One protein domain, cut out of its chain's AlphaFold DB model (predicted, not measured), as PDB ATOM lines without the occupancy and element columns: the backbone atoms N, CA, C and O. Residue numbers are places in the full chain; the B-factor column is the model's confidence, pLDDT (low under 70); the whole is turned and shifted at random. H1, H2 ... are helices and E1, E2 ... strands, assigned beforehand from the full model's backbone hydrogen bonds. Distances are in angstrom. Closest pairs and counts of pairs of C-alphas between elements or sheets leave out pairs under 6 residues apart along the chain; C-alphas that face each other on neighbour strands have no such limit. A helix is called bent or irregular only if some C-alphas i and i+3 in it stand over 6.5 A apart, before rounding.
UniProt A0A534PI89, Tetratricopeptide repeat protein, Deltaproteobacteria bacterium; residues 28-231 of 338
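This is residues 28 to 231 of the 338 residues of the protein "Tetratricopeptide repeat protein" of Deltaproteobacteria bacterium (UniProt A0A534PI89). A six-stranded sheet, twisted and folded back on itself, has helices H1, H2 and H3 over its E3, E2, E1 part, while its strands E10 and E9 pack on E6 and E7 of a second sheet, E4 to E7. The two sheets make a sandwich, two sheets only partly face to face, with the short helix H4 at the end of E10. The printed part has 204 residues, with four named helices and ten named strands in the order E1 E2 E3 H1 H2 H3 E4 E5 E6 E7 E8 E9 E10 H4; 111 of the residues are in these named elements, and the class is mixed, helices and strands. The larger sheet, E3 E2 E1 E10 E9 E8, is mixed; the smaller, E4 E5 E6 E7, is antiparallel. The whole is compact, with a radius of gyration of the C-alphas of 17.5 A and spans of 54 by 41 by 30 A.

Start with E1, residues 31 to 40, and E10, residues 218 to 227: they are parallel neighbours, with N 33 and O 219 at 2.8 A. E2, residues 46 to 54, is the antiparallel neighbour of E1, with N 34 and O 51 at 3.1 A. With E3, residues 60 to 66, these form a folded sheet, bent back into two leaves: E3 E2 E1 face E9, residues 200 to 209, and E8, residues 193 to 197, with E10 as the hinge. H1, residues 81 to 93, and H2, residues 102 to 109, are on the same face of this sheet, at heights of 8.8 A and 9.0 A. They touch, closest at the C-alphas of Val 87 and Leu 105, 6.2 A apart, at a steep tilt of 50 degrees. H3, residues 111 to 119, is on the sheet too, at a height of 8.9 A. Now look at the second sheet, E4, residues 136 to 139, E5, 150 to 156, E6, 160 to 166, and E7, 177 to 184. E6 and E7 are a hairpin, with N 163 and O 181 at 2.9 A. E7 bends by 68 degrees at residue 180; the closest C-alphas of E7 and E10 are those of Leu 180 and Gly 226, 4.7 A apart. H4, residues 228 to 231, only grazes the larger sheet. In H1, H2 and H3 every O i to N i+4 pair is within hydrogen-bond range; H4 is too short for one.

Find C-alpha 31 at (-42.124, 43.060, 19.998); from there E1 runs 27.0 A to C-alpha 40. E9 is 29.7 A long, E10 29.1 A and H1 18.2 A. H4 ends at C-alpha 231, (-55.419, 32.247, 47.513). Three meanders, each strand the antiparallel neighbour of the one before, are E1 E2 E3, E4 E5 E6 E7 and E8 E9 E10.

The C-alphas farthest apart, those of Gln 144 and Gly 214, are 57.3 A apart. The printed part has no cut. The links E3 to H1 and H3 to E4 are long. Look for pLDDT under 70 at residues 28 to 30, 68 to 72, 141 to 149, 168 to 175 and 210 to 216; the mean of the printed part is 85.2.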
ATOM      1  N   GLY A  28     -49.946  41.869  15.798       49.94
ATOM      2  CA  GLY A  28     -49.331  41.226  14.631       49.94
ATOM      3  C   GLY A  28     -47.871  41.605  14.358       49.94
ATOM      4  O   GLY A  28     -47.309  41.097  13.393       49.94
ATOM      5  N   GLN A  29     -47.251  42.456  15.182       56.09
ATOM      6  CA  GLN A  29     -45.846  42.855  15.045       56.09
ATOM      7  C   GLN A  29     -44.956  42.121  16.054       56.09
ATOM      8  O   GLN A  29     -45.394  41.762  17.149       56.09
ATOM      9  N   GLN A  30     -43.695  41.893  15.689       66.44
ATOM     10  CA  GLN A  30     -42.696  41.378  16.620       66.44
ATOM     11  C   GLN A  30     -42.305  42.481  17.603       66.44
ATOM     12  O   GLN A  30     -42.023  43.615  17.220       66.44
ATOM     13  N   VAL A  31     -42.350  42.134  18.889       78.00
ATOM     14  CA  VAL A  31     -42.124  43.060  19.998       78.00
ATOM     15  C   VAL A  31     -41.143  42.459  20.985       78.00
ATOM     16  O   VAL A  31     -41.241  41.285  21.358       78.00
ATOM     17  N   VAL A  32     -40.231  43.311  21.429       87.81
ATOM     18  CA  VAL A  32     -39.428  43.130  22.625       87.81
ATOM     19  C   VAL A  32     -40.136  43.865  23.756       87.81
ATOM     20  O   VAL A  32     -40.226  45.091  23.791       87.81
ATOM     21  N   TYR A  33     -40.686  43.079  24.664       90.06
ATOM     22  CA  TYR A  33     -41.411  43.519  25.836       90.06
ATOM     23  C   TYR A  33     -40.733  42.945  27.075       90.06
ATOM     24  O   TYR A  33     -40.630  41.722  27.238       90.06
ATOM     25  N   GLU A  34     -40.301  43.826  27.969       93.69
ATOM     26  CA  GLU A  34     -39.789  43.410  29.265       93.69
ATOM     27  C   GLU A  34     -40.230  44.348  30.382       93.69
ATOM     28  O   GLU A  34     -40.320  45.564  30.205       93.69
ATOM     29  N   GLN A  35     -40.494  43.768  31.547       95.25
ATOM     30  CA  GLN A  35     -40.655  44.493  32.797       95.25
ATOM     31  C   GLN A  35     -39.558  44.114  33.786       95.25
ATOM     32  O   GLN A  35     -39.054  42.996  33.775       95.25
ATOM     33  N   ALA A  36     -39.230  45.046  34.672       96.50
ATOM     34  CA  ALA A  36     -38.318  44.838  35.783       96.50
ATOM     35  C   ALA A  36     -38.870  45.507  37.038       96.50
ATOM     36  O   ALA A  36     -39.264  46.675  37.006       96.50
ATOM     37  N   LEU A  37     -38.880  44.775  38.150       96.62
ATOM     38  CA  LEU A  37     -39.226  45.328  39.451       96.62
ATOM     39  C   LEU A  37     -38.071  46.208  39.946       96.62
ATOM     40  O   LEU A  37     -36.956  45.722  40.111       96.62
ATOM     41  N   LEU A  38     -38.337  47.491  40.192       97.19
ATOM     42  CA  LEU A  38     -37.354  48.415  40.768       97.19
ATOM     43  C   LEU A  38     -37.504  48.556  42.284       97.19
ATOM     44  O   LEU A  38     -36.525  48.843  42.971       97.19
ATOM     45  N   GLY A  39     -38.708  48.346  42.817       96.81
ATOM     46  CA  GLY A  39     -38.941  48.388  44.254       96.81
ATOM     47  C   GLY A  39     -40.366  48.046  44.661       96.81
ATOM     48  O   GLY A  39     -41.282  48.041  43.836       96.81
ATOM     49  N   LEU A  40     -40.536  47.774  45.952       96.50
ATOM     50  CA  LEU A  40     -41.821  47.487  46.586       96.50
ATOM     51  C   LEU A  40     -42.114  48.516  47.677       96.50
ATOM     52  O   LEU A  40     -41.200  48.912  48.405       96.50
ATOM     53  N   SER A  41     -43.378  48.921  47.800       95.50
ATOM     54  CA  SER A  41     -43.855  49.682  48.959       95.50
ATOM     55  C   SER A  41     -44.150  48.739  50.125       95.50
ATOM     56  O   SER A  41     -44.398  47.552  49.914       95.50
ATOM     57  N   ALA A  42     -44.238  49.259  51.353       93.44
ATOM     58  CA  ALA A  42     -44.636  48.470  52.531       93.44
ATOM     59  C   ALA A  42     -46.031  47.814  52.409       93.44
ATOM     60  O   ALA A  42     -46.371  46.913  53.170       93.44
ATOM     61  N   LYS A  43     -46.861  48.268  51.459       90.44
ATOM     62  CA  LYS A  43     -48.192  47.703  51.197       90.44
ATOM     63  C   LYS A  43     -48.166  46.541  50.202       90.44
ATOM     64  O   LYS A  43     -49.192  45.877  50.060       90.44
ATOM     65  N   GLY A  44     -47.035  46.298  49.537       91.50
ATOM     66  CA  GLY A  44     -46.889  45.308  48.467       91.50
ATOM     67  C   GLY A  44     -47.136  45.846  47.052       91.50
ATOM     68  O   GLY A  44     -47.173  45.056  46.107       91.50
ATOM     69  N   ASP A  45     -47.290  47.166  46.890       93.00
ATOM     70  CA  ASP A  45     -47.355  47.818  45.573       93.00
ATOM     71  C   ASP A  45     -45.974  47.759  44.893       93.00
ATOM     72  O   ASP A  45     -44.950  47.735  45.581       93.00
ATOM     73  N   ALA A  46     -45.922  47.799  43.559       94.69
ATOM     74  CA  ALA A  46     -44.676  47.655  42.800       94.69
ATOM     75  C   ALA A  46     -44.346  48.876  41.936       94.69
ATOM     76  O   ALA A  46     -45.170  49.323  41.141       94.69
ATOM     77  N   ALA A  47     -43.103  49.355  42.019       96.62
ATOM     78  CA  ALA A  47     -42.511  50.246  41.028       96.62
ATOM     79  C   ALA A  47     -41.796  49.403  39.969       96.62
ATOM     80  O   ALA A  47     -40.930  48.587  40.290       96.62
ATOM     81  N   VAL A  48     -42.166  49.590  38.706       96.06
ATOM     82  CA  VAL A  48     -41.792  48.696  37.608       96.06
ATOM     83  C   VAL A  48     -41.275  49.505  36.431       96.06
ATOM     84  O   VAL A  48     -41.994  50.343  35.888       96.06
ATOM     85  N   ALA A  49     -40.050  49.227  35.999       97.31
ATOM     86  CA  ALA A  49     -39.587  49.666  34.694       97.31
ATOM     87  C   ALA A  49     -40.204  48.777  33.617       97.31
ATOM     88  O   ALA A  49     -40.240  47.557  33.759       97.31
ATOM     89  N   GLN A  50     -40.666  49.384  32.536       95.56
ATOM     90  CA  GLN A  50     -41.231  48.693  31.394       95.56
ATOM     91  C   GLN A  50     -40.587  49.209  30.118       95.56
ATOM     92  O   GLN A  50     -40.639  50.408  29.849       95.56
ATOM     93  N   LEU A  51     -40.045  48.284  29.331       94.69
ATOM     94  CA  LEU A  51     -39.599  48.535  27.973       94.69
ATOM     95  C   LEU A  51     -40.583  47.920  26.978       94.69
ATOM     96  O   LEU A  51     -40.970  46.755  27.104       94.69
ATOM     97  N   ILE A  52     -40.926  48.704  25.964       91.38
ATOM     98  CA  ILE A  52     -41.681  48.273  24.796       91.38
ATOM     99  C   ILE A  52     -40.909  48.722  23.560       91.38
ATOM    100  O   ILE A  52     -40.736  49.914  23.325       91.38
ATOM    101  N   ASP A  53     -40.457  47.766  22.763       88.69
ATOM    102  CA  ASP A  53     -39.772  48.007  21.499       88.69
ATOM    103  C   ASP A  53     -40.429  47.151  20.413       88.69
ATOM    104  O   ASP A  53     -40.333  45.923  20.418       88.69
ATOM    105  N   ALA A  54     -41.170  47.815  19.527       81.44
ATOM    106  CA  ALA A  54     -41.937  47.203  18.452       81.44
ATOM    107  C   ALA A  54     -41.396  47.665  17.100       81.44
ATOM    108  O   ALA A  54     -41.053  48.837  16.921       81.44
ATOM    109  N   ASP A  55     -41.357  46.758  16.129       71.25
ATOM    110  CA  ASP A  55     -40.872  47.096  14.794       71.25
ATOM    111  C   ASP A  55     -41.749  48.186  14.145       71.25
ATOM    112  O   ASP A  55     -42.960  48.036  13.983       71.25
ATOM    113  N   GLY A  56     -41.122  49.300  13.760       74.44
ATOM    114  CA  GLY A  56     -41.812  50.459  13.180       74.44
ATOM    115  C   GLY A  56     -42.305  51.497  14.196       74.44
ATOM    116  O   GLY A  56     -42.871  52.507  13.779       74.44
ATOM    117  N   ALA A  57     -42.055  51.302  15.494       81.75
ATOM    118  CA  ALA A  57     -42.292  52.295  16.538       81.75
ATOM    119  C   ALA A  57     -40.986  52.661  17.263       81.75
ATOM    120  O   ALA A  57     -40.027  51.891  17.285       81.75
ATOM    121  N   ALA A  58     -40.932  53.852  17.861       86.50
ATOM    122  CA  ALA A  58     -39.827  54.207  18.747       86.50
ATOM    123  C   ALA A  58     -39.929  53.399  20.049       86.50
ATOM    124  O   ALA A  58     -41.019  53.254  20.602       86.50
ATOM    125  N   ALA A  59     -38.790  52.910  20.544       92.44
ATOM    126  CA  ALA A  59     -38.731  52.220  21.825       92.44
ATOM    127  C   ALA A  59     -39.203  53.141  22.957       92.44
ATOM    128  O   ALA A  59     -38.760  54.288  23.055       92.44
ATOM    129  N   GLU A  60     -40.059  52.619  23.827       94.19
ATOM    130  CA  GLU A  60     -40.587  53.311  24.994       94.19
ATOM    131  C   GLU A  60     -40.068  52.640  26.266       94.19
ATOM    132  O   GLU A  60     -40.272  51.444  26.470       94.19
ATOM    133  N   LEU A  61     -39.425  53.421  27.136       97.25
ATOM    134  CA  LEU A  61     -39.002  52.994  28.468       97.25
ATOM    135  C   LEU A  61     -39.666  53.890  29.518       97.25
ATOM    136  O   LEU A  61     -39.461  55.107  29.539       97.25
ATOM    137  N   SER A  62     -40.472  53.283  30.381       96.81
ATOM    138  CA  SER A  62     -41.327  53.980  31.343       96.81
ATOM    139  C   SER A  62     -41.224  53.357  32.733       96.81
ATOM    140  O   SER A  62     -41.046  52.151  32.875       96.81
ATOM    141  N   LEU A  63     -41.375  54.181  33.769       97.25
ATOM    142  CA  LEU A  63     -41.552  53.757  35.153       97.25
ATOM    143  C   LEU A  63     -43.042  53.809  35.466       97.25
ATOM    144  O   LEU A  63     -43.673  54.865  35.362       97.25
ATOM    145  N   LEU A  64     -43.590  52.669  35.852       94.44
ATOM    146  CA  LEU A  64     -44.978  52.479  36.241       94.44
ATOM    147  C   LEU A  64     -45.059  52.181  37.734       94.44
ATOM    148  O   LEU A  64     -44.134  51.607  38.309       94.44
ATOM    149  N   VAL A  65     -46.194  52.516  38.339       92.94
ATOM    150  CA  VAL A  65     -46.575  52.014  39.657       92.94
ATOM    151  C   VAL A  65     -47.766  51.088  39.477       92.94
ATOM    152  O   VAL A  65     -48.747  51.450  38.836       92.94
ATOM    153  N   PHE A  66     -47.681  49.895  40.041       89.00
ATOM    154  CA  PHE A  66     -48.792  48.968  40.134       89.00
ATOM    155  C   PHE A  66     -49.298  48.976  41.562       89.00
ATOM    156  O   PHE A  66     -48.561  48.629  42.488       89.00
ATOM    157  N   ASP A  67     -50.547  49.388  41.730       80.62
ATOM    158  CA  ASP A  67     -51.197  49.318  43.028       80.62
ATOM    159  C   ASP A  67     -51.577  47.872  43.388       80.62
ATOM    160  O   ASP A  67     -51.513  46.939  42.580       80.62
ATOM    161  N   ARG A  68     -52.024  47.682  44.627       67.88
ATOM    162  CA  ARG A  68     -52.554  46.409  45.122       67.88
ATOM    163  C   ARG A  68     -53.759  45.871  44.347       67.88
ATOM    164  O   ARG A  68     -54.084  44.710  44.552       67.88
ATOM    165  N   ALA A  69     -54.445  46.661  43.519       64.50
ATOM    166  CA  ALA A  69     -55.495  46.150  42.635       64.50
ATOM    167  C   ALA A  69     -54.912  45.582  41.324       64.50
ATOM    168  O   ALA A  69     -55.631  44.988  40.523       64.50
ATOM    169  N   GLY A  70     -53.596  45.716  41.117       60.03
ATOM    170  CA  GLY A  70     -52.878  45.240  39.940       60.03
ATOM    171  C   GLY A  70     -53.013  46.170  38.734       60.03
ATOM    172  O   GLY A  70     -52.612  45.801  37.633       60.03
ATOM    173  N   GLY A  71     -53.575  47.368  38.900       64.69
ATOM    174  CA  GLY A  71     -53.718  48.311  37.799       64.69
ATOM    175  C   GLY A  71     -52.398  49.038  37.524       64.69
ATOM    176  O   GLY A  71     -51.862  49.649  38.451       64.69
ATOM    177  N   PRO A  72     -51.864  49.039  36.285       69.69
ATOM    178  CA  PRO A  72     -50.771  49.938  35.938       69.69
ATOM    179  C   PRO A  72     -51.249  51.388  36.062       69.69
ATOM    180  O   PRO A  72     -52.256  51.785  35.465       69.69
ATOM    181  N   SER A  73     -50.508  52.203  36.805       72.69
ATOM    182  CA  SER A  73     -50.686  53.649  36.800       72.69
ATOM    183  C   SER A  73     -50.311  54.228  35.436       72.69
ATOM    184  O   SER A  73     -49.635  53.604  34.615       72.69
ATOM    185  N   ARG A  74     -50.667  55.496  35.207       79.44
ATOM    186  CA  ARG A  74     -49.969  56.282  34.180       79.44
ATOM    187  C   ARG A  74     -48.463  56.287  34.494       79.44
ATOM    188  O   ARG A  74     -48.125  56.295  35.683       79.44
ATOM    189  N   PRO A  75     -47.577  56.310  33.481       89.12
ATOM    190  CA  PRO A  75     -46.143  56.434  33.709       89.12
ATOM    191  C   PRO A  75     -45.826  57.594  34.643       89.12
ATOM    192  O   PRO A  75     -46.222  58.730  34.380       89.12
ATOM    193  N   VAL A  76     -45.135  57.290  35.740       94.06
ATOM    194  CA  VAL A  76     -44.686  58.289  36.719       94.06
ATOM    195  C   VAL A  76     -43.376  58.944  36.283       94.06
ATOM    196  O   VAL A  76     -43.069  60.053  36.711       94.06
ATOM    197  N   LEU A  77     -42.625  58.274  35.404       96.62
ATOM    198  CA  LEU A  77     -41.441  58.798  34.733       96.62
ATOM    199  C   LEU A  77     -41.288  58.123  33.363       96.62
ATOM    200  O   LEU A  77     -41.605  56.942  33.215       96.62
ATOM    201  N   ARG A  78     -40.789  58.857  32.369       97.50
ATOM    202  CA  ARG A  78     -40.445  58.335  31.039       97.50
ATOM    203  C   ARG A  78     -38.974  58.606  30.767       97.50
ATOM    204  O   ARG A  78     -38.504  59.708  31.049       97.50
ATOM    205  N   ALA A  79     -38.261  57.620  30.240       97.88
ATOM    206  CA  ALA A  79     -36.866  57.799  29.873       97.88
ATOM    207  C   ALA A  79     -36.750  58.704  28.632       97.88
ATOM    208  O   ALA A  79     -37.635  58.681  27.767       97.88
ATOM    209  N   PRO A  80     -35.656  59.470  28.489       97.94
ATOM    210  CA  PRO A  80     -35.320  60.106  27.222       97.94
ATOM    211  C   PRO A  80     -35.251  59.075  26.088       97.94
ATOM    212  O   PRO A  80     -34.790  57.952  26.297       97.94
ATOM    213  N   GLN A  81     -35.632  59.467  24.868       96.75
ATOM    214  CA  GLN A  81     -35.647  58.548  23.721       96.75
ATOM    215  C   GLN A  81     -34.276  57.908  23.459       96.75
ATOM    216  O   GLN A  81     -34.204  56.743  23.086       96.75
ATOM    217  N   THR A  82     -33.187  58.644  23.687       97.38
ATOM    218  CA  THR A  82     -31.816  58.132  23.548       97.38
ATOM    219  C   THR A  82     -31.528  56.977  24.505       97.38
ATOM    220  O   THR A  82     -30.935  55.985  24.093       97.38
ATOM    221  N   VAL A  83     -31.995  57.076  25.752       98.00
ATOM    222  CA  VAL A  83     -31.866  56.027  26.772       98.00
ATOM    223  C   VAL A  83     -32.753  54.836  26.420       98.00
ATOM    224  O   VAL A  83     -32.274  53.706  26.401       98.00
ATOM    225  N   ALA A  84     -34.020  55.078  26.070       97.31
ATOM    226  CA  ALA A  84     -34.948  54.016  25.681       97.31
ATOM    227  C   ALA A  84     -34.428  53.213  24.474       97.31
ATOM    228  O   ALA A  84     -34.440  51.984  24.495       97.31
ATOM    229  N   SER A  85     -33.909  53.898  23.451       95.69
ATOM    230  CA  SER A  85     -33.313  53.266  22.270       95.69
ATOM    231  C   SER A  85     -32.026  52.501  22.586       95.69
ATOM    232  O   SER A  85     -31.834  51.418  22.038       95.69
ATOM    233  N   ALA A  86     -31.165  53.015  23.471       96.25
ATOM    234  CA  ALA A  86     -29.950  52.313  23.891       96.25
ATOM    235  C   ALA A  86     -30.279  51.019  24.657       96.25
ATOM    236  O   ALA A  86     -29.781  49.951  24.305       96.25
ATOM    237  N   VAL A  87     -31.193  51.092  25.631       96.56
ATOM    238  CA  VAL A  87     -31.657  49.926  26.403       96.56
ATOM    239  C   VAL A  87     -32.310  48.889  25.488       96.56
ATOM    240  O   VAL A  87     -32.010  47.701  25.595       96.56
ATOM    241  N   ALA A  88     -33.155  49.322  24.549       93.62
ATOM    242  CA  ALA A  88     -33.768  48.441  23.558       93.62
ATOM    243  C   ALA A  88     -32.735  47.750  22.661       93.62
ATOM    244  O   ALA A  88     -32.821  46.544  22.427       93.62
ATOM    245  N   GLN A  89     -31.715  48.480  22.208       92.38
ATOM    246  CA  GLN A  89     -30.637  47.913  21.406       92.38
ATOM    247  C   GLN A  89     -29.850  46.852  22.186       92.38
ATOM    248  O   GLN A  89     -29.639  45.758  21.661       92.38
ATOM    249  N   SER A  90     -29.457  47.142  23.429       92.94
ATOM    250  CA  SER A  90     -28.783  46.179  24.311       92.94
ATOM    251  C   SER A  90     -29.649  44.941  24.541       92.94
ATOM    252  O   SER A  90     -29.177  43.809  24.422       92.94
ATOM    253  N   LEU A  91     -30.951  45.138  24.766       91.00
ATOM    254  CA  LEU A  91     -31.882  44.037  24.957       91.00
ATOM    255  C   LEU A  91     -32.079  43.202  23.688       91.00
ATOM    256  O   LEU A  91     -32.234  41.992  23.791       91.00
ATOM    257  N   ARG A  92     -32.018  43.793  22.488       87.50
ATOM    258  CA  ARG A  92     -32.005  43.031  21.228       87.50
ATOM    259  C   ARG A  92     -30.711  42.241  21.037       87.50
ATOM    260  O   ARG A  92     -30.763  41.125  20.526       87.50
ATOM    261  N   GLN A  93     -29.567  42.786  21.454       88.50
ATOM    262  CA  GLN A  93     -28.267  42.115  21.353       88.50
ATOM    263  C   GLN A  93     -28.174  40.887  22.268       88.50
ATOM    264  O   GLN A  93     -27.727  39.829  21.827       88.50
ATOM    265  N   GLU A  94     -28.638  41.005  23.513       87.00
ATOM    266  CA  GLU A  94     -28.681  39.902  24.485       87.00
ATOM    267  C   GLU A  94     -30.002  39.118  24.457       87.00
ATOM    268  O   GLU A  94     -30.222  38.207  25.255       87.00
ATOM    269  N   GLY A  95     -30.903  39.458  23.539       78.06
ATOM    270  CA  GLY A  95     -32.321  39.142  23.655       78.06
ATOM    271  C   GLY A  95     -32.674  37.668  23.665       78.06
ATOM    272  O   GLY A  95     -33.673  37.320  24.290       78.06
ATOM    273  N   SER A  96     -31.845  36.819  23.046       84.06
ATOM    274  CA  SER A  96     -31.987  35.357  23.030       84.06
ATOM    275  C   SER A  96     -31.638  34.688  24.366       84.06
ATOM    276  O   SER A  96     -31.914  33.503  24.550       84.06
ATOM    277  N   ARG A  97     -31.049  35.425  25.317       89.88
ATOM    278  CA  ARG A  97     -30.699  34.918  26.644       89.88
ATOM    279  C   ARG A  97     -31.966  34.701  27.488       89.88
ATOM    280  O   ARG A  97     -32.687  35.672  27.747       89.88
ATOM    281  N   PRO A  98     -32.222  33.474  27.991       90.12
ATOM    282  CA  PRO A  98     -33.405  33.146  28.792       90.12
ATOM    283  C   PRO A  98     -33.246  33.577  30.266       90.12
ATOM    284  O   PRO A  98     -33.342  32.778  31.198       90.12
ATOM    285  N   ALA A  99     -32.967  34.859  30.486       93.00
ATOM    286  CA  ALA A  99     -32.818  35.476  31.802       93.00
ATOM    287  C   ALA A  99     -33.441  36.877  31.784       93.00
ATOM    288  O   ALA A  99     -33.459  37.480  30.709       93.00
ATOM    289  N   PRO A 100     -33.925  37.408  32.918       93.50
ATOM    290  CA  PRO A 100     -34.305  38.814  33.011       93.50
ATOM    291  C   PRO A 100     -33.066  39.707  32.841       93.50
ATOM    292  O   PRO A 100     -31.995  39.411  33.370       93.50
ATOM    293  N   LEU A 101     -33.198  40.776  32.060       94.75
ATOM    294  CA  LEU A 101     -32.103  41.671  31.666       94.75
ATOM    295  C   LEU A 101     -32.421  43.139  31.959       94.75
ATOM    296  O   LEU A 101     -31.513  43.913  32.270       94.75
ATOM    297  N   LEU A 102     -33.697  43.534  31.896       96.56
ATOM    298  CA  LEU A 102     -34.075  44.946  31.952       96.56
ATOM    299  C   LEU A 102     -33.671  45.619  33.270       96.56
ATOM    300  O   LEU A 102     -33.281  46.780  33.249       96.56
ATOM    301  N   ALA A 103     -33.707  44.908  34.401       95.81
ATOM    302  CA  ALA A 103     -33.331  45.480  35.697       95.81
ATOM    303  C   ALA A 103     -31.881  45.998  35.702       95.81
ATOM    304  O   ALA A 103     -31.619  47.109  36.162       95.81
ATOM    305  N   ALA A 104     -30.949  45.219  35.141       95.38
ATOM    306  CA  ALA A 104     -29.541  45.595  35.053       95.38
ATOM    307  C   ALA A 104     -29.321  46.753  34.067       95.38
ATOM    308  O   ALA A 104     -28.591  47.692  34.382       95.38
ATOM    309  N   LEU A 105     -29.998  46.722  32.912       96.56
ATOM    310  CA  LEU A 105     -29.925  47.788  31.909       96.56
ATOM    311  C   LEU A 105     -30.472  49.115  32.451       96.56
ATOM    312  O   LEU A 105     -29.843  50.155  32.303       96.56
ATOM    313  N   VAL A 106     -31.606  49.088  33.158       97.31
ATOM    314  CA  VAL A 106     -32.172  50.281  33.807       97.31
ATOM    315  C   VAL A 106     -31.239  50.817  34.889       97.31
ATOM    316  O   VAL A 106     -31.057  52.027  34.982       97.31
ATOM    317  N   ALA A 107     -30.617  49.948  35.688       95.62
ATOM    318  CA  ALA A 107     -29.667  50.385  36.708       95.62
ATOM    319  C   ALA A 107     -28.429  51.077  36.105       95.62
ATOM    320  O   ALA A 107     -27.938  52.046  36.686       95.62
ATOM    321  N   ALA A 108     -27.950  50.603  34.951       96.38
ATOM    322  CA  ALA A 108     -26.795  51.164  34.255       96.38
ATOM    323  C   ALA A 108     -27.127  52.460  33.496       96.38
ATOM    324  O   ALA A 108     -26.439  53.467  33.665       96.38
ATOM    325  N   ASP A 109     -28.199  52.445  32.702       96.56
ATOM    326  CA  ASP A 109     -28.476  53.478  31.696       96.56
ATOM    327  C   ASP A 109     -29.582  54.461  32.118       96.56
ATOM    328  O   ASP A 109     -29.738  55.526  31.517       96.56
ATOM    329  N   TRP A 110     -30.359  54.138  33.161       97.75
ATOM    330  CA  TRP A 110     -31.492  54.949  33.621       97.75
ATOM    331  C   TRP A 110     -31.677  54.946  35.150       97.75
ATOM    332  O   TRP A 110     -32.773  54.744  35.681       97.75
ATOM    333  N   SER A 111     -30.597  55.232  35.881       95.38
ATOM    334  CA  SER A 111     -30.579  55.267  37.355       95.38
ATOM    335  C   SER A 111     -31.587  56.244  37.983       95.38
ATOM    336  O   SER A 111     -32.013  56.061  39.128       95.38
ATOM    337  N   GLU A 112     -32.038  57.252  37.227       97.69
ATOM    338  CA  GLU A 112     -33.101  58.166  37.644       97.69
ATOM    339  C   GLU A 112     -34.405  57.438  37.997       97.69
ATOM    340  O   GLU A 112     -35.086  57.855  38.934       97.69
ATOM    341  N   ALA A 113     -34.741  56.339  37.315       97.31
ATOM    342  CA  ALA A 113     -35.948  55.576  37.620       97.31
ATOM    343  C   ALA A 113     -35.910  54.966  39.026       97.31
ATOM    344  O   ALA A 113     -36.901  55.042  39.751       97.31
ATOM    345  N   ALA A 114     -34.762  54.427  39.446       95.44
ATOM    346  CA  ALA A 114     -34.591  53.889  40.795       95.44
ATOM    347  C   ALA A 114     -34.682  54.998  41.857       95.44
ATOM    348  O   ALA A 114     -35.358  54.832  42.871       95.44
ATOM    349  N   ARG A 115     -34.080  56.167  41.594       97.12
ATOM    350  CA  ARG A 115     -34.223  57.344  42.464       97.12
ATOM    351  C   ARG A 115     -35.684  57.782  42.565       97.12
ATOM    352  O   ARG A 115     -36.164  58.042  43.664       97.12
ATOM    353  N   LYS A 116     -36.404  57.813  41.439       97.75
ATOM    354  CA  LYS A 116     -37.814  58.202  41.423       97.75
ATOM    355  C   LYS A 116     -38.703  57.202  42.160       97.75
ATOM    356  O   LYS A 116     -39.627  57.616  42.852       97.75
ATOM    357  N   ALA A 117     -38.420  55.907  42.037       97.06
ATOM    358  CA  ALA A 117     -39.093  54.865  42.805       97.06
ATOM    359  C   ALA A 117     -38.874  55.061  44.317       97.06
ATOM    360  O   ALA A 117     -39.844  55.078  45.071       97.06
ATOM    361  N   ALA A 118     -37.634  55.320  44.744       97.25
ATOM    362  CA  ALA A 118     -37.309  55.573  46.148       97.25
ATOM    363  C   ALA A 118     -37.991  56.838  46.708       97.25
ATOM    364  O   ALA A 118     -38.494  56.814  47.827       97.25
ATOM    365  N   GLU A 119     -38.077  57.925  45.927       97.56
ATOM    366  CA  GLU A 119     -38.843  59.134  46.295       97.56
ATOM    367  C   GLU A 119     -40.332  58.846  46.546       97.56
ATOM    368  O   GLU A 119     -40.981  59.550  47.316       97.56
ATOM    369  N   LEU A 120     -40.875  57.827  45.875       95.62
ATOM    370  CA  LEU A 120     -42.258  57.371  46.006       95.62
ATOM    371  C   LEU A 120     -42.417  56.256  47.060       95.62
ATOM    372  O   LEU A 120     -43.477  55.639  47.118       95.62
ATOM    373  N   ASP A 121     -41.391  56.017  47.884       96.94
ATOM    374  CA  ASP A 121     -41.343  54.993  48.940       96.94
ATOM    375  C   ASP A 121     -41.381  53.539  48.425       96.94
ATOM    376  O   ASP A 121     -41.866  52.621  49.089       96.94
ATOM    377  N   PHE A 122     -40.838  53.314  47.225       97.00
ATOM    378  CA  PHE A 122     -40.582  51.979  46.691       97.00
ATOM    379  C   PHE A 122     -39.104  51.637  46.823       97.00
ATOM    380  O   PHE A 122     -38.246  52.286  46.224       97.00
ATOM    381  N   HIS A 123     -38.808  50.568  47.558       96.44
ATOM    382  CA  HIS A 123     -37.433  50.176  47.866       96.44
ATOM    383  C   HIS A 123     -37.068  48.864  47.180       96.44
ATOM    384  O   HIS A 123     -37.841  47.902  47.204       96.44
ATOM    385  N   GLY A 124     -35.885  48.830  46.562       94.62
ATOM    386  CA  GLY A 124     -35.358  47.652  45.880       94.62
ATOM    387  C   GLY A 124     -35.103  46.496  46.847       94.62
ATOM    388  O   GLY A 124     -34.633  46.695  47.968       94.62
ATOM    389  N   ARG A 125     -35.411  45.273  46.407       93.12
ATOM    390  CA  ARG A 125     -35.207  44.042  47.180       93.12
ATOM    391  C   ARG A 125     -34.701  42.924  46.269       93.12
ATOM    392  O   ARG A 125     -35.129  42.863  45.113       93.12
ATOM    393  N   PRO A 126     -33.822  42.036  46.757       93.81
ATOM    394  CA  PRO A 126     -33.430  40.867  45.985       93.81
ATOM    395  C   PRO A 126     -34.623  39.911  45.804       93.81
ATOM    396  O   PRO A 126     -35.522  39.897  46.654       93.81
ATOM    397  N   PRO A 127     -34.630  39.097  44.734       94.25
ATOM    398  CA  PRO A 127     -35.596  38.020  44.585       94.25
ATOM    399  C   PRO A 127     -35.516  37.040  45.758       94.25
ATOM    400  O   PRO A 127     -34.451  36.807  46.337       94.25
ATOM    401  N   LEU A 128     -36.644  36.422  46.083       92.94
ATOM    402  CA  LEU A 128     -36.734  35.383  47.095       92.94
ATOM    403  C   LEU A 128     -35.975  34.133  46.656       92.94
ATOM    404  O   LEU A 128     -36.230  33.564  45.593       92.94
ATOM    405  N   VAL A 129     -35.104  33.645  47.533       91.00
ATOM    406  CA  VAL A 129     -34.369  32.397  47.324       91.00
ATOM    407  C   VAL A 129     -35.284  31.216  47.664       91.00
ATOM    408  O   VAL A 129     -35.812  31.173  48.779       91.00
ATOM    409  N   PRO A 130     -35.513  30.273  46.735       88.06
ATOM    410  CA  PRO A 130     -36.325  29.101  47.022       88.06
ATOM    411  C   PRO A 130     -35.571  28.083  47.890       88.06
ATOM    412  O   PRO A 130     -34.349  28.136  48.037       88.06
ATOM    413  N   GLU A 131     -36.303  27.113  48.434       84.75
ATOM    414  CA  GLU A 131     -35.734  25.956  49.129       84.75
ATOM    415  C   GLU A 131     -34.679  25.230  48.260       84.75
ATOM    416  O   GLU A 131     -34.895  25.040  47.060       84.75
ATOM    417  N   PRO A 132     -33.552  24.759  48.831       80.75
ATOM    418  CA  PRO A 132     -32.502  24.097  48.060       80.75
ATOM    419  C   PRO A 132     -33.024  22.933  47.204       80.75
ATOM    420  O   PRO A 132     -33.653  21.998  47.701       80.75
ATOM    421  N   GLY A 133     -32.755  22.990  45.895       75.75
ATOM    422  CA  GLY A 133     -33.164  21.958  44.935       75.75
ATOM    423  C   GLY A 133     -34.668  21.905  44.641       75.75
ATOM    424  O   GLY A 133     -35.116  20.977  43.969       75.75
ATOM    425  N   ARG A 134     -35.461  22.871  45.123       77.38
ATOM    426  CA  ARG A 134     -36.911  22.957  44.902       77.38
ATOM    427  C   ARG A 134     -37.269  24.364  44.427       77.38
ATOM    428  O   ARG A 134     -36.629  25.328  44.809       77.38
ATOM    429  N   ARG A 135     -38.302  24.523  43.594       83.19
ATOM    430  CA  ARG A 135     -38.867  25.848  43.258       83.19
ATOM    431  C   ARG A 135     -40.042  26.157  44.179       83.19
ATOM    432  O   ARG A 135     -41.195  26.190  43.741       83.19
ATOM    433  N   ARG A 136     -39.736  26.253  45.474       86.06
ATOM    434  CA  ARG A 136     -40.718  26.382  46.552       86.06
ATOM    435  C   ARG A 136     -40.280  27.410  47.590       86.06
ATOM    436  O   ARG A 136     -39.097  27.475  47.912       86.06
ATOM    437  N   TRP A 137     -41.244  28.145  48.136       88.12
ATOM    438  CA  TRP A 137     -41.064  29.087  49.235       88.12
ATOM    439  C   TRP A 137     -42.108  28.813  50.316       88.12
ATOM    440  O   TRP A 137     -43.291  28.678  50.010       88.12
ATOM    441  N   SER A 138     -41.685  28.739  51.574       83.81
ATOM    442  CA  SER A 138     -42.610  28.673  52.706       83.81
ATOM    443  C   SER A 138     -43.202  30.057  52.970       83.81
ATOM    444  O   SER A 138     -42.463  31.042  52.992       83.81
ATOM    445  N   VAL A 139     -44.515  30.134  53.180       83.25
ATOM    446  CA  VAL A 139     -45.211  31.395  53.465       83.25
ATOM    447  C   VAL A 139     -46.130  31.250  54.667       83.25
ATOM    448  O   VAL A 139     -46.708  30.194  54.916       83.25
ATOM    449  N   GLN A 140     -46.240  32.326  55.439       75.62
ATOM    450  CA  GLN A 140     -47.181  32.400  56.549       75.62
ATOM    451  C   GLN A 140     -48.499  32.975  56.034       75.62
ATOM    452  O   GLN A 140     -48.501  34.036  55.407       75.62
ATOM    453  N   GLY A 141     -49.597  32.258  56.278       67.12
ATOM    454  CA  GLY A 141     -50.948  32.779  56.062       67.12
ATOM    455  C   GLY A 141     -51.348  33.787  57.135       67.12
ATOM    456  O   GLY A 141     -50.539  34.157  57.991       67.12
ATOM    457  N   ALA A 142     -52.604  34.228  57.108       60.00
ATOM    458  CA  ALA A 142     -53.119  35.193  58.076       60.00
ATOM    459  C   ALA A 142     -53.095  34.621  59.520       60.00
ATOM    460  O   ALA A 142     -53.919  33.778  59.876       60.00
ATOM    461  N   PRO A 143     -52.219  35.107  60.425       53.78
ATOM    462  CA  PRO A 143     -51.914  34.422  61.689       53.78
ATOM    463  C   PRO A 143     -53.092  34.291  62.671       53.78
ATOM    464  O   PRO A 143     -52.988  33.557  63.650       53.78
ATOM    465  N   GLN A 144     -54.211  34.984  62.444       53.44
ATOM    466  CA  GLN A 144     -55.323  35.063  63.397       53.44
ATOM    467  C   GLN A 144     -56.308  33.878  63.345       53.44
ATOM    468  O   GLN A 144     -57.156  33.794  64.226       53.44
ATOM    469  N   ASN A 145     -56.183  32.933  62.396       51.88
ATOM    470  CA  ASN A 145     -57.215  31.895  62.177       51.88
ATOM    471  C   ASN A 145     -56.714  30.441  62.166       51.88
ATOM    472  O   ASN A 145     -57.455  29.535  61.780       51.88
ATOM    473  N   GLY A 146     -55.476  30.196  62.600       50.72
ATOM    474  CA  GLY A 146     -54.887  28.854  62.564       50.72
ATOM    475  C   GLY A 146     -54.408  28.433  61.173       50.72
ATOM    476  O   GLY A 146     -54.392  27.238  60.883       50.72
ATOM    477  N   SER A 147     -54.026  29.401  60.331       56.06
ATOM    478  CA  SER A 147     -53.423  29.163  59.021       56.06
ATOM    479  C   SER A 147     -52.270  28.171  59.136       56.06
ATOM    480  O   SER A 147     -51.296  28.395  59.863       56.06
ATOM    481  N   LEU A 148     -52.399  27.055  58.424       58.12
ATOM    482  CA  LEU A 148     -51.323  26.091  58.240       58.12
ATOM    483  C   LEU A 148     -50.145  26.778  57.522       58.12
ATOM    484  O   LEU A 148     -50.341  27.778  56.826       58.12
ATOM    485  N   PRO A 149     -48.901  26.291  57.681       68.00
ATOM    486  CA  PRO A 149     -47.798  26.776  56.864       68.00
ATOM    487  C   PRO A 149     -48.109  26.493  55.393       68.00
ATOM    488  O   PRO A 149     -48.159  25.336  54.977       68.00
ATOM    489  N   PHE A 150     -48.292  27.549  54.608       81.31
ATOM    490  CA  PHE A 150     -48.510  27.418  53.179       81.31
ATOM    491  C   PHE A 150     -47.174  27.300  52.450       81.31
ATOM    492  O   PHE A 150     -46.124  27.753  52.921       81.31
ATOM    493  N   ALA A 151     -47.214  26.736  51.252       84.50
ATOM    494  CA  ALA A 151     -46.095  26.769  50.331       84.50
ATOM    495  C   ALA A 151     -46.505  27.430  49.020       84.50
ATOM    496  O   ALA A 151     -47.515  27.083  48.414       84.50
ATOM    497  N   LEU A 152     -45.668  28.354  48.557       85.56
ATOM    498  CA  LEU A 152     -45.673  28.782  47.172       85.56
ATOM    499  C   LEU A 152     -44.832  27.819  46.358       85.56
ATOM    500  O   LEU A 152     -43.693  27.527  46.726       85.56
ATOM    501  N   ARG A 153     -45.355  27.369  45.227       87.75
ATOM    502  CA  ARG A 153     -44.635  26.516  44.288       87.75
ATOM    503  C   ARG A 153     -44.735  27.098  42.895       87.75
ATOM    504  O   ARG A 153     -45.816  27.479  42.455       87.75
ATOM    505  N   LEU A 154     -43.617  27.104  42.182       84.69
ATOM    506  CA  LEU A 154     -43.642  27.398  40.762       84.69
ATOM    507  C   LEU A 154     -43.784  26.100  39.964       84.69
ATOM    508  O   LEU A 154     -42.919  25.224  40.018       84.69
ATOM    509  N   GLY A 155     -44.897  25.973  39.249       81.44
ATOM    510  CA  GLY A 155     -45.075  24.998  38.181       81.44
ATOM    511  C   GLY A 155     -44.726  25.622  36.834       81.44
ATOM    512  O   GLY A 155     -45.037  26.782  36.589       81.44
ATOM    513  N   GLU A 156     -44.099  24.854  35.952       77.44
ATOM    514  CA  GLU A 156     -43.896  25.247  34.557       77.44
ATOM    515  C   GLU A 156     -44.448  24.149  33.657       77.44
ATOM    516  O   GLU A 156     -44.163  22.965  33.846       77.44
ATOM    517  N   THR A 157     -45.264  24.549  32.692       80.50
ATOM    518  CA  THR A 157     -45.677  23.724  31.561       80.50
ATOM    519  C   THR A 157     -44.997  24.254  30.299       80.50
ATOM    520  O   THR A 157     -44.335  25.291  30.324       80.50
ATOM    521  N   SER A 158     -45.189  23.579  29.165       76.62
ATOM    522  CA  SER A 158     -44.764  24.114  27.865       76.62
ATOM    523  C   SER A 158     -45.449  25.434  27.492       76.62
ATOM    524  O   SER A 158     -44.970  26.126  26.602       76.62
ATOM    525  N   GLU A 159     -46.562  25.776  28.146       81.12
ATOM    526  CA  GLU A 159     -47.438  26.895  27.775       81.12
ATOM    527  C   GLU A 159     -47.543  27.975  28.857       81.12
ATOM    528  O   GLU A 159     -48.069  29.053  28.588       81.12
ATOM    529  N   ALA A 160     -47.097  27.712  30.090       83.62
ATOM    530  CA  ALA A 160     -47.237  28.664  31.185       83.62
ATOM    531  C   ALA A 160     -46.259  28.427  32.344       83.62
ATOM    532  O   ALA A 160     -45.999  27.289  32.731       83.62
ATOM    533  N   ALA A 161     -45.824  29.515  32.977       87.19
ATOM    534  CA  ALA A 161     -45.325  29.509  34.348       87.19
ATOM    535  C   ALA A 161     -46.484  29.838  35.298       87.19
ATOM    536  O   ALA A 161     -47.199  30.822  35.096       87.19
ATOM    537  N   ILE A 162     -46.694  29.012  36.318       89.50
ATOM    538  CA  ILE A 162     -47.851  29.076  37.211       89.50
ATOM    539  C   ILE A 162     -47.357  29.101  38.652       89.50
ATOM    540  O   ILE A 162     -46.659  28.187  39.094       89.50
ATOM    541  N   LEU A 163     -47.733  30.145  39.385       91.31
ATOM    542  CA  LEU A 163     -47.506  30.227  40.819       91.31
ATOM    543  C   LEU A 163     -48.710  29.640  41.550       91.31
ATOM    544  O   LEU A 163     -49.838  30.096  41.363       91.31
ATOM    545  N   LEU A 164     -48.447  28.653  42.394       90.06
ATOM    546  CA  LEU A 164     -49.452  27.906  43.138       90.06
ATOM    547  C   LEU A 164     -49.251  28.123  44.637       90.06
ATOM    548  O   LEU A 164     -48.109  28.195  45.091       90.06
ATOM    549  N   LEU A 165     -50.347  28.193  45.384       89.56
ATOM    550  CA  LEU A 165     -50.396  28.174  46.842       89.56
ATOM    551  C   LEU A 165     -50.954  26.824  47.299       89.56
ATOM    552  O   LEU A 165     -51.998  26.406  46.803       89.56
ATOM    553  N   SER A 166     -50.286  26.165  48.244       84.88
ATOM    554  CA  SER A 166     -50.744  24.902  48.833       84.88
ATOM    555  C   SER A 166     -50.715  24.937  50.359       84.88
ATOM    556  O   SER A 166     -49.824  25.544  50.953       84.88
ATOM    557  N   GLU A 167     -51.654  24.238  50.998       76.38
ATOM    558  CA  GLU A 167     -51.692  24.040  52.461       76.38
ATOM    559  C   GLU A 167     -50.622  23.064  52.968       76.38
ATOM    560  O   GLU A 167     -50.271  23.054  54.147       76.38
ATOM    561  N   ARG A 168     -50.116  22.197  52.083       68.56
ATOM    562  CA  ARG A 168     -49.129  21.167  52.419       68.56
ATOM    563  C   ARG A 168     -47.807  21.458  51.720       68.56
ATOM    564  O   ARG A 168     -47.706  21.264  50.504       68.56
ATOM    565  N   PRO A 169     -46.738  21.769  52.474       58.28
ATOM    566  CA  PRO A 169     -45.405  21.951  51.911       58.28
ATOM    567  C   PRO A 169     -44.840  20.703  51.225       58.28
ATOM    568  O   PRO A 169     -43.820  20.803  50.562       58.28
ATOM    569  N   ALA A 170     -45.433  19.516  51.372       55.72
ATOM    570  CA  ALA A 170     -44.916  18.263  50.812       55.72
ATOM    571  C   ALA A 170     -45.848  17.577  49.794       55.72
ATOM    572  O   ALA A 170     -45.511  16.485  49.344       55.72
ATOM    573  N   ALA A 171     -46.987  18.179  49.432       52.56
ATOM    574  CA  ALA A 171     -47.956  17.533  48.542       52.56
ATOM    575  C   ALA A 171     -47.409  17.309  47.118       52.56
ATOM    576  O   ALA A 171     -46.576  18.073  46.616       52.56
ATOM    577  N   ALA A 172     -47.879  16.227  46.493       53.28
ATOM    578  CA  ALA A 172     -47.685  15.955  45.074       53.28
ATOM    579  C   ALA A 172     -48.562  16.896  44.222       53.28
ATOM    580  O   ALA A 172     -49.534  17.461  44.714       53.28
ATOM    581  N   LEU A 173     -48.210  17.063  42.942       48.38
ATOM    582  CA  LEU A 173     -48.981  17.861  41.978       48.38
ATOM    583  C   LEU A 173     -50.467  17.459  41.978       48.38
ATOM    584  O   LEU A 173     -50.778  16.299  41.708       48.38
ATOM    585  N   GLY A 174     -51.361  18.434  42.178       53.47
ATOM    586  CA  GLY A 174     -52.802  18.265  41.959       53.47
ATOM    587  C   GLY A 174     -53.666  17.955  43.187       53.47
ATOM    588  O   GLY A 174     -54.857  17.715  43.004       53.47
ATOM    589  N   GLU A 175     -53.118  17.987  44.405       58.31
ATOM    590  CA  GLU A 175     -53.902  17.929  45.650       58.31
ATOM    591  C   GLU A 175     -53.820  19.281  46.384       58.31
ATOM    592  O   GLU A 175     -52.727  19.730  46.724       58.31
ATOM    593  N   ASP A 176     -54.975  19.923  46.598       73.69
ATOM    594  CA  ASP A 176     -55.175  21.140  47.407       73.69
ATOM    595  C   ASP A 176     -54.251  22.329  47.049       73.69
ATOM    596  O   ASP A 176     -53.636  22.963  47.912       73.69
ATOM    597  N   GLU A 177     -54.141  22.634  45.749       83.12
ATOM    598  CA  GLU A 177     -53.399  23.789  45.228       83.12
ATOM    599  C   GLU A 177     -54.348  24.819  44.595       83.12
ATOM    600  O   GLU A 177     -55.228  24.473  43.804       83.12
ATOM    601  N   ILE A 178     -54.122  26.101  44.885       88.06
ATOM    602  CA  ILE A 178     -54.792  27.225  44.228       88.06
ATOM    603  C   ILE A 178     -53.777  28.000  43.392       88.06
ATOM    604  O   ILE A 178     -52.697  28.355  43.866       88.06
ATOM    605  N   GLU A 179     -54.117  28.287  42.139       89.75
ATOM    606  CA  GLU A 179     -53.322  29.180  41.296       89.75
ATOM    607  C   GLU A 179     -53.462  30.631  41.772       89.75
ATOM    608  O   GLU A 179     -54.555  31.183  41.841       89.75
ATOM    609  N   LEU A 180     -52.327  31.255  42.096       89.25
ATOM    610  CA  LEU A 180     -52.268  32.673  42.443       89.25
ATOM    611  C   LEU A 180     -52.125  33.542  41.201       89.25
ATOM    612  O   LEU A 180     -52.746  34.596  41.093       89.25
ATOM    613  N   CYS A 181     -51.266  33.122  40.271       87.06
ATOM    614  CA  CYS A 181     -51.074  33.816  39.010       87.06
ATOM    615  C   CYS A 181     -50.422  32.918  37.958       87.06
ATOM    616  O   CYS A 181     -49.637  32.022  38.280       87.06
ATOM    617  N   ARG A 182     -50.675  33.239  36.687       87.69
ATOM    618  CA  ARG A 182     -50.093  32.560  35.527       87.69
ATOM    619  C   ARG A 182     -49.456  33.531  34.548       87.69
ATOM    620  O   ARG A 182     -50.006  34.594  34.255       87.69
ATOM    621  N   MET A 183     -48.317  33.130  34.002       85.75
ATOM    622  CA  MET A 183     -47.668  33.779  32.875       85.75
ATOM    623  C   MET A 183     -47.672  32.830  31.673       85.75
ATOM    624  O   MET A 183     -46.982  31.815  31.731       85.75
ATOM    625  N   PRO A 184     -48.413  33.138  30.594       82.69
ATOM    626  CA  PRO A 184     -48.336  32.377  29.352       82.69
ATOM    627  C   PRO A 184     -46.928  32.416  28.749       82.69
ATOM    628  O   PRO A 184     -46.260  33.450  28.787       82.69
ATOM    629  N   LEU A 185     -46.507  31.301  28.162       83.25
ATOM    630  CA  LEU A 185     -45.212  31.101  27.521       83.25
ATOM    631  C   LEU A 185     -45.433  30.659  26.072       83.25
ATOM    632  O   LEU A 185     -46.307  29.844  25.790       83.25
ATOM    633  N   ALA A 186     -44.626  31.194  25.158       81.25
ATOM    634  CA  ALA A 186     -44.688  30.876  23.727       81.25
ATOM    635  C   ALA A 186     -43.331  30.436  23.145       81.25
ATOM    636  O   ALA A 186     -43.224  30.135  21.958       81.25
ATOM    637  N   GLY A 187     -42.281  30.412  23.967       84.56
ATOM    638  CA  GLY A 187     -40.915  30.090  23.560       84.56
ATOM    639  C   GLY A 187     -40.093  29.534  24.717       84.56
ATOM    640  O   GLY A 187     -40.633  28.959  25.660       84.56
ATOM    641  N   SER A 188     -38.778  29.730  24.673       88.81
ATOM    642  CA  SER A 188     -37.888  29.327  25.761       88.81
ATOM    643  C   SER A 188     -38.180  30.157  27.009       88.81
ATOM    644  O   SER A 188     -38.020  31.378  26.991       88.81
ATOM    645  N   ALA A 189     -38.620  29.497  28.080       89.81
ATOM    646  CA  ALA A 189     -38.903  30.144  29.356       89.81
ATOM    647  C   ALA A 189     -37.644  30.819  29.917       89.81
ATOM    648  O   ALA A 189     -36.551  30.250  29.860       89.81
ATOM    649  N   ILE A 190     -37.800  32.023  30.467       91.31
ATOM    650  CA  ILE A 190     -36.731  32.650  31.245       91.31
ATOM    651  C   ILE A 190     -36.645  32.028  32.636       91.31
ATOM    652  O   ILE A 190     -37.607  31.440  33.125       91.31
ATOM    653  N   THR A 191     -35.511  32.222  33.310       89.81
ATOM    654  CA  THR A 191     -35.438  31.937  34.748       89.81
ATOM    655  C   THR A 191     -36.381  32.889  35.501       89.81
ATOM    656  O   THR A 191     -36.204  34.102  35.396       89.81
ATOM    657  N   PRO A 192     -37.383  32.367  36.224       91.06
ATOM    658  CA  PRO A 192     -38.376  33.176  36.913       91.06
ATOM    659  C   PRO A 192     -37.832  33.715  38.235       91.06
ATOM    660  O   PRO A 192     -37.097  33.027  38.946       91.06
ATOM    661  N   GLU A 193     -38.255  34.922  38.591       93.56
ATOM    662  CA  GLU A 193     -37.906  35.588  39.846       93.56
ATOM    663  C   GLU A 193     -39.173  35.933  40.631       93.56
ATOM    664  O   GLU A 193     -40.227  36.205  40.054       93.56
ATOM    665  N   LEU A 194     -39.077  35.890  41.960       93.81
ATOM    666  CA  LEU A 194     -40.209  36.067  42.863       93.81
ATOM    667  C   LEU A 194     -39.884  37.131  43.910       93.81
ATOM    668  O   LEU A 194     -38.816  37.085  44.513       93.81
ATOM    669  N   TRP A 195     -40.826  38.019  44.205       94.44
ATOM    670  CA  TRP A 195     -40.772  38.908  45.365       94.44
ATOM    671  C   TRP A 195     -42.068  38.822  46.148       94.44
ATOM    672  O   TRP A 195     -43.116  38.488  45.598       94.44
ATOM    673  N   MET A 196     -42.001  39.150  47.432       91.69
ATOM    674  CA  MET A 196     -43.170  39.177  48.293       91.69
ATOM    675  C   MET A 196     -43.064  40.303  49.295       91.69
ATOM    676  O   MET A 196     -42.003  40.521  49.877       91.69
ATOM    677  N   GLU A 197     -44.181  40.984  49.497       91.81
ATOM    678  CA  GLU A 197     -44.329  41.975  50.546       91.81
ATOM    679  C   GLU A 197     -45.796  42.060  50.953       91.81
ATOM    680  O   GLU A 197     -46.680  42.119  50.099       91.81
ATOM    681  N   ASN A 198     -46.053  42.056  52.263       89.12
ATOM    682  CA  ASN A 198     -47.390  42.240  52.832       89.12
ATOM    683  C   ASN A 198     -48.478  41.334  52.200       89.12
ATOM    684  O   ASN A 198     -49.568  41.784  51.852       89.12
ATOM    685  N   GLY A 199     -48.162  40.050  51.995       87.81
ATOM    686  CA  GLY A 199     -49.091  39.071  51.413       87.81
ATOM    687  C   GLY A 199     -49.314  39.197  49.900       87.81
ATOM    688  O   GLY A 199     -50.066  38.403  49.333       87.81
ATOM    689  N   ILE A 200     -48.663  40.153  49.231       90.44
ATOM    690  CA  ILE A 200     -48.647  40.281  47.771       90.44
ATOM    691  C   ILE A 200     -47.392  39.615  47.225       90.44
ATOM    692  O   ILE A 200     -46.295  39.830  47.736       90.44
ATOM    693  N   VAL A 201     -47.558  38.828  46.166       91.88
ATOM    694  CA  VAL A 201     -46.474  38.129  45.479       91.88
ATOM    695  C   VAL A 201     -46.339  38.667  44.064       91.88
ATOM    696  O   VAL A 201     -47.333  38.832  43.360       91.88
ATOM    697  N   TRP A 202     -45.106  38.905  43.637       93.25
ATOM    698  CA  TRP A 202     -44.759  39.340  42.292       93.25
ATOM    699  C   TRP A 202     -43.892  38.275  41.627       93.25
ATOM    700  O   TRP A 202     -42.793  37.994  42.094       93.25
ATOM    701  N   LEU A 203     -44.393  37.681  40.546       93.06
ATOM    702  CA  LEU A 203     -43.687  36.723  39.702       93.06
ATOM    703  C   LEU A 203     -43.214  37.429  38.431       93.06
ATOM    704  O   LEU A 203     -44.040  37.799  37.597       93.06
ATOM    705  N   LEU A 204     -41.905  37.575  38.250       94.38
ATOM    706  CA  LEU A 204     -41.314  37.914  36.959       94.38
ATOM    707  C   LEU A 204     -41.062  36.620  36.195       94.38
ATOM    708  O   LEU A 204     -40.305  35.758  36.635       94.38
ATOM    709  N   SER A 205     -41.715  36.467  35.053       93.31
ATOM    710  CA  SER A 205     -41.537  35.305  34.186       93.31
ATOM    711  C   SER A 205     -41.863  35.680  32.746       93.31
ATOM    712  O   SER A 205     -42.218  36.820  32.445       93.31
ATOM    713  N   GLY A 206     -41.725  34.729  31.836       90.19
ATOM    714  CA  GLY A 206     -41.943  34.959  30.426       90.19
ATOM    715  C   GLY A 206     -41.116  34.044  29.556       90.19
ATOM    716  O   GLY A 206     -40.465  33.109  30.027       90.19
ATOM    717  N   SER A 207     -41.131  34.337  28.267       88.81
ATOM    718  CA  SER A 207     -40.415  33.541  27.284       88.81
ATOM    719  C   SER A 207     -39.735  34.397  26.235       88.81
ATOM    720  O   SER A 207     -40.142  35.525  25.947       88.81
ATOM    721  N   VAL A 208     -38.708  33.807  25.644       88.50
ATOM    722  CA  VAL A 208     -37.914  34.365  24.562       88.50
ATOM    723  C   VAL A 208     -38.003  33.439  23.353       88.50
ATOM    724  O   VAL A 208     -37.984  32.213  23.482       88.50
ATOM    725  N   PHE A 209     -38.075  34.029  22.168       83.06
ATOM    726  CA  PHE A 209     -38.055  33.352  20.882       83.06
ATOM    727  C   PHE A 209     -37.087  34.079  19.939       83.06
ATOM    728  O   PHE A 209     -37.177  35.292  19.756       83.06
ATOM    729  N   GLY A 210     -36.147  33.343  19.347       68.81
ATOM    730  CA  GLY A 210     -35.125  33.898  18.458       68.81
ATOM    731  C   GLY A 210     -33.935  32.953  18.358       68.81
ATOM    732  O   GLY A 210     -32.979  33.071  19.120       68.81
ATOM    733  N   GLY A 211     -34.039  31.954  17.478       60.62
ATOM    734  CA  GLY A 211     -33.081  30.845  17.408       60.62
ATOM    735  C   GLY A 211     -32.026  30.971  16.307       60.62
ATOM    736  O   GLY A 211     -30.940  30.412  16.449       60.62
ATOM    737  N   LYS A 212     -32.306  31.690  15.211       58.81
ATOM    738  CA  LYS A 212     -31.368  31.853  14.089       58.81
ATOM    739  C   LYS A 212     -31.006  33.314  13.860       58.81
ATOM    740  O   LYS A 212     -31.804  34.222  14.075       58.81
ATOM    741  N   ARG A 213     -29.784  33.541  13.370       51.97
ATOM    742  CA  ARG A 213     -29.306  34.860  12.941       51.97
ATOM    743  C   ARG A 213     -30.201  35.356  11.794       51.97
ATOM    744  O   ARG A 213     -30.108  34.822  10.694       51.97
ATOM    745  N   GLY A 214     -31.070  36.329  12.069       55.94
ATOM    746  CA  GLY A 214     -32.036  36.880  11.109       55.94
ATOM    747  C   GLY A 214     -33.511  36.621  11.444       55.94
ATOM    748  O   GLY A 214     -34.359  37.303  10.879       55.94
ATOM    749  N   ASP A 215     -33.823  35.713  12.379       64.81
ATOM    750  CA  ASP A 215     -35.176  35.630  12.944       64.81
ATOM    751  C   ASP A 215     -35.405  36.860  13.822       64.81
ATOM    752  O   ASP A 215     -34.546  37.226  14.631       64.81
ATOM    753  N   ALA A 216     -36.555  37.508  13.678       67.12
ATOM    754  CA  ALA A 216     -36.853  38.656  14.514       67.12
ATOM    755  C   ALA A 216     -37.219  38.210  15.938       67.12
ATOM    756  O   ALA A 216     -38.034  37.310  16.165       67.12
ATOM    757  N   LEU A 217     -36.527  38.833  16.892       75.12
ATOM    758  CA  LEU A 217     -36.586  38.532  18.314       75.12
ATOM    759  C   LEU A 217     -37.984  38.829  18.858       75.12
ATOM    760  O   LEU A 217     -38.478  39.949  18.740       75.12
ATOM    761  N   HIS A 218     -38.575  37.845  19.527       81.38
ATOM    762  CA  HIS A 218     -39.748  38.058  20.360       81.38
ATOM    763  C   HIS A 218     -39.390  37.759  21.808       81.38
ATOM    764  O   HIS A 218     -38.929  36.669  22.148       81.38
ATOM    765  N   ARG A 219     -39.589  38.746  22.671       88.94
ATOM    766  CA  ARG A 219     -39.288  38.652  24.094       88.94
ATOM    767  C   ARG A 219     -40.489  39.180  24.840       88.94
ATOM    768  O   ARG A 219     -40.875  40.321  24.634       88.94
ATOM    769  N   ALA A 220     -41.088  38.330  25.658       88.56
ATOM    770  CA  ALA A 220     -42.251  38.672  26.453       88.56
ATOM    771  C   ALA A 220     -41.959  38.268  27.892       88.56
ATOM    772  O   ALA A 220     -42.237  37.141  28.295       88.56
ATOM    773  N   VAL A 221     -41.342  39.186  28.633       92.06
ATOM    774  CA  VAL A 221     -40.993  39.023  30.044       92.06
ATOM    775  C   VAL A 221     -41.787  40.040  30.849       92.06
ATOM    776  O   VAL A 221     -41.755  41.233  30.572       92.06
ATOM    777  N   GLY A 222     -42.558  39.585  31.826       90.81
ATOM    778  CA  GLY A 222     -43.504  40.440  32.528       90.81
ATOM    779  C   GLY A 222     -43.689  40.041  33.977       90.81
ATOM    780  O   GLY A 222     -43.413  38.908  34.373       90.81
ATOM    781  N   LEU A 223     -44.197  40.987  34.755       90.94
ATOM    782  CA  LEU A 223     -44.598  40.750  36.128       90.94
ATOM    783  C   LEU A 223     -46.043  40.254  36.176       90.94
ATOM    784  O   LEU A 223     -46.918  40.718  35.442       90.94
ATOM    785  N   ARG A 224     -46.303  39.315  37.077       89.31
ATOM    786  CA  ARG A 224     -47.637  38.874  37.476       89.31
ATOM    787  C   ARG A 224     -47.778  39.039  38.975       89.31
ATOM    788  O   ARG A 224     -46.853  38.735  39.720       89.31
ATOM    789  N   ARG A 225     -48.940  39.525  39.395       89.25
ATOM    790  CA  ARG A 225     -49.296  39.686  40.802       89.25
ATOM    791  C   ARG A 225     -50.124  38.487  41.253       89.25
ATOM    792  O   ARG A 225     -51.024  38.077  40.526       89.25
ATOM    793  N   GLY A 226     -49.849  37.990  42.451       89.31
ATOM    794  CA  GLY A 226     -50.701  37.074  43.203       89.31
ATOM    795  C   GLY A 226     -50.989  37.625  44.602       89.31
ATOM    796  O   GLY A 226     -50.186  38.376  45.158       89.31
ATOM    797  N   SER A 227     -52.131  37.252  45.174       90.31
ATOM    798  CA  SER A 227     -52.530  37.603  46.541       90.31
ATOM    799  C   SER A 227     -52.596  36.339  47.394       90.31
ATOM    800  O   SER A 227     -53.402  35.453  47.117       90.31
ATOM    801  N   ILE A 228     -51.758  36.247  48.433       89.25
ATOM    802  CA  ILE A 228     -51.758  35.097  49.355       89.25
ATOM    803  C   ILE A 228     -53.085  35.034  50.106       89.25
ATOM    804  O   ILE A 228     -53.685  33.971  50.163       89.25
ATOM    805  N   ALA A 229     -53.584  36.173  50.594       89.25
ATOM    806  CA  ALA A 229     -54.870  36.254  51.285       89.25
ATOM    807  C   ALA A 229     -56.032  35.756  50.408       89.25
ATOM    808  O   ALA A 229     -56.880  34.992  50.866       89.25
ATOM    809  N   ARG A 230     -56.037  36.134  49.120       90.44
ATOM    810  CA  ARG A 230     -57.042  35.659  48.159       90.44
ATOM    811  C   ARG A 230     -56.913  34.161  47.907       90.44
ATOM    812  O   ARG A 230     -57.926  33.471  47.882       90.44
ATOM    813  N   GLY A 231     -55.687  33.668  47.727       90.88
ATOM    814  CA  GLY A 231     -55.419  32.247  47.513       90.88
ATOM    815  C   GLY A 231     -55.806  31.383  48.710       90.88
ATOM    816  O   GLY A 231     -56.426  30.338  48.539       90.88
TER     817      GLY A 231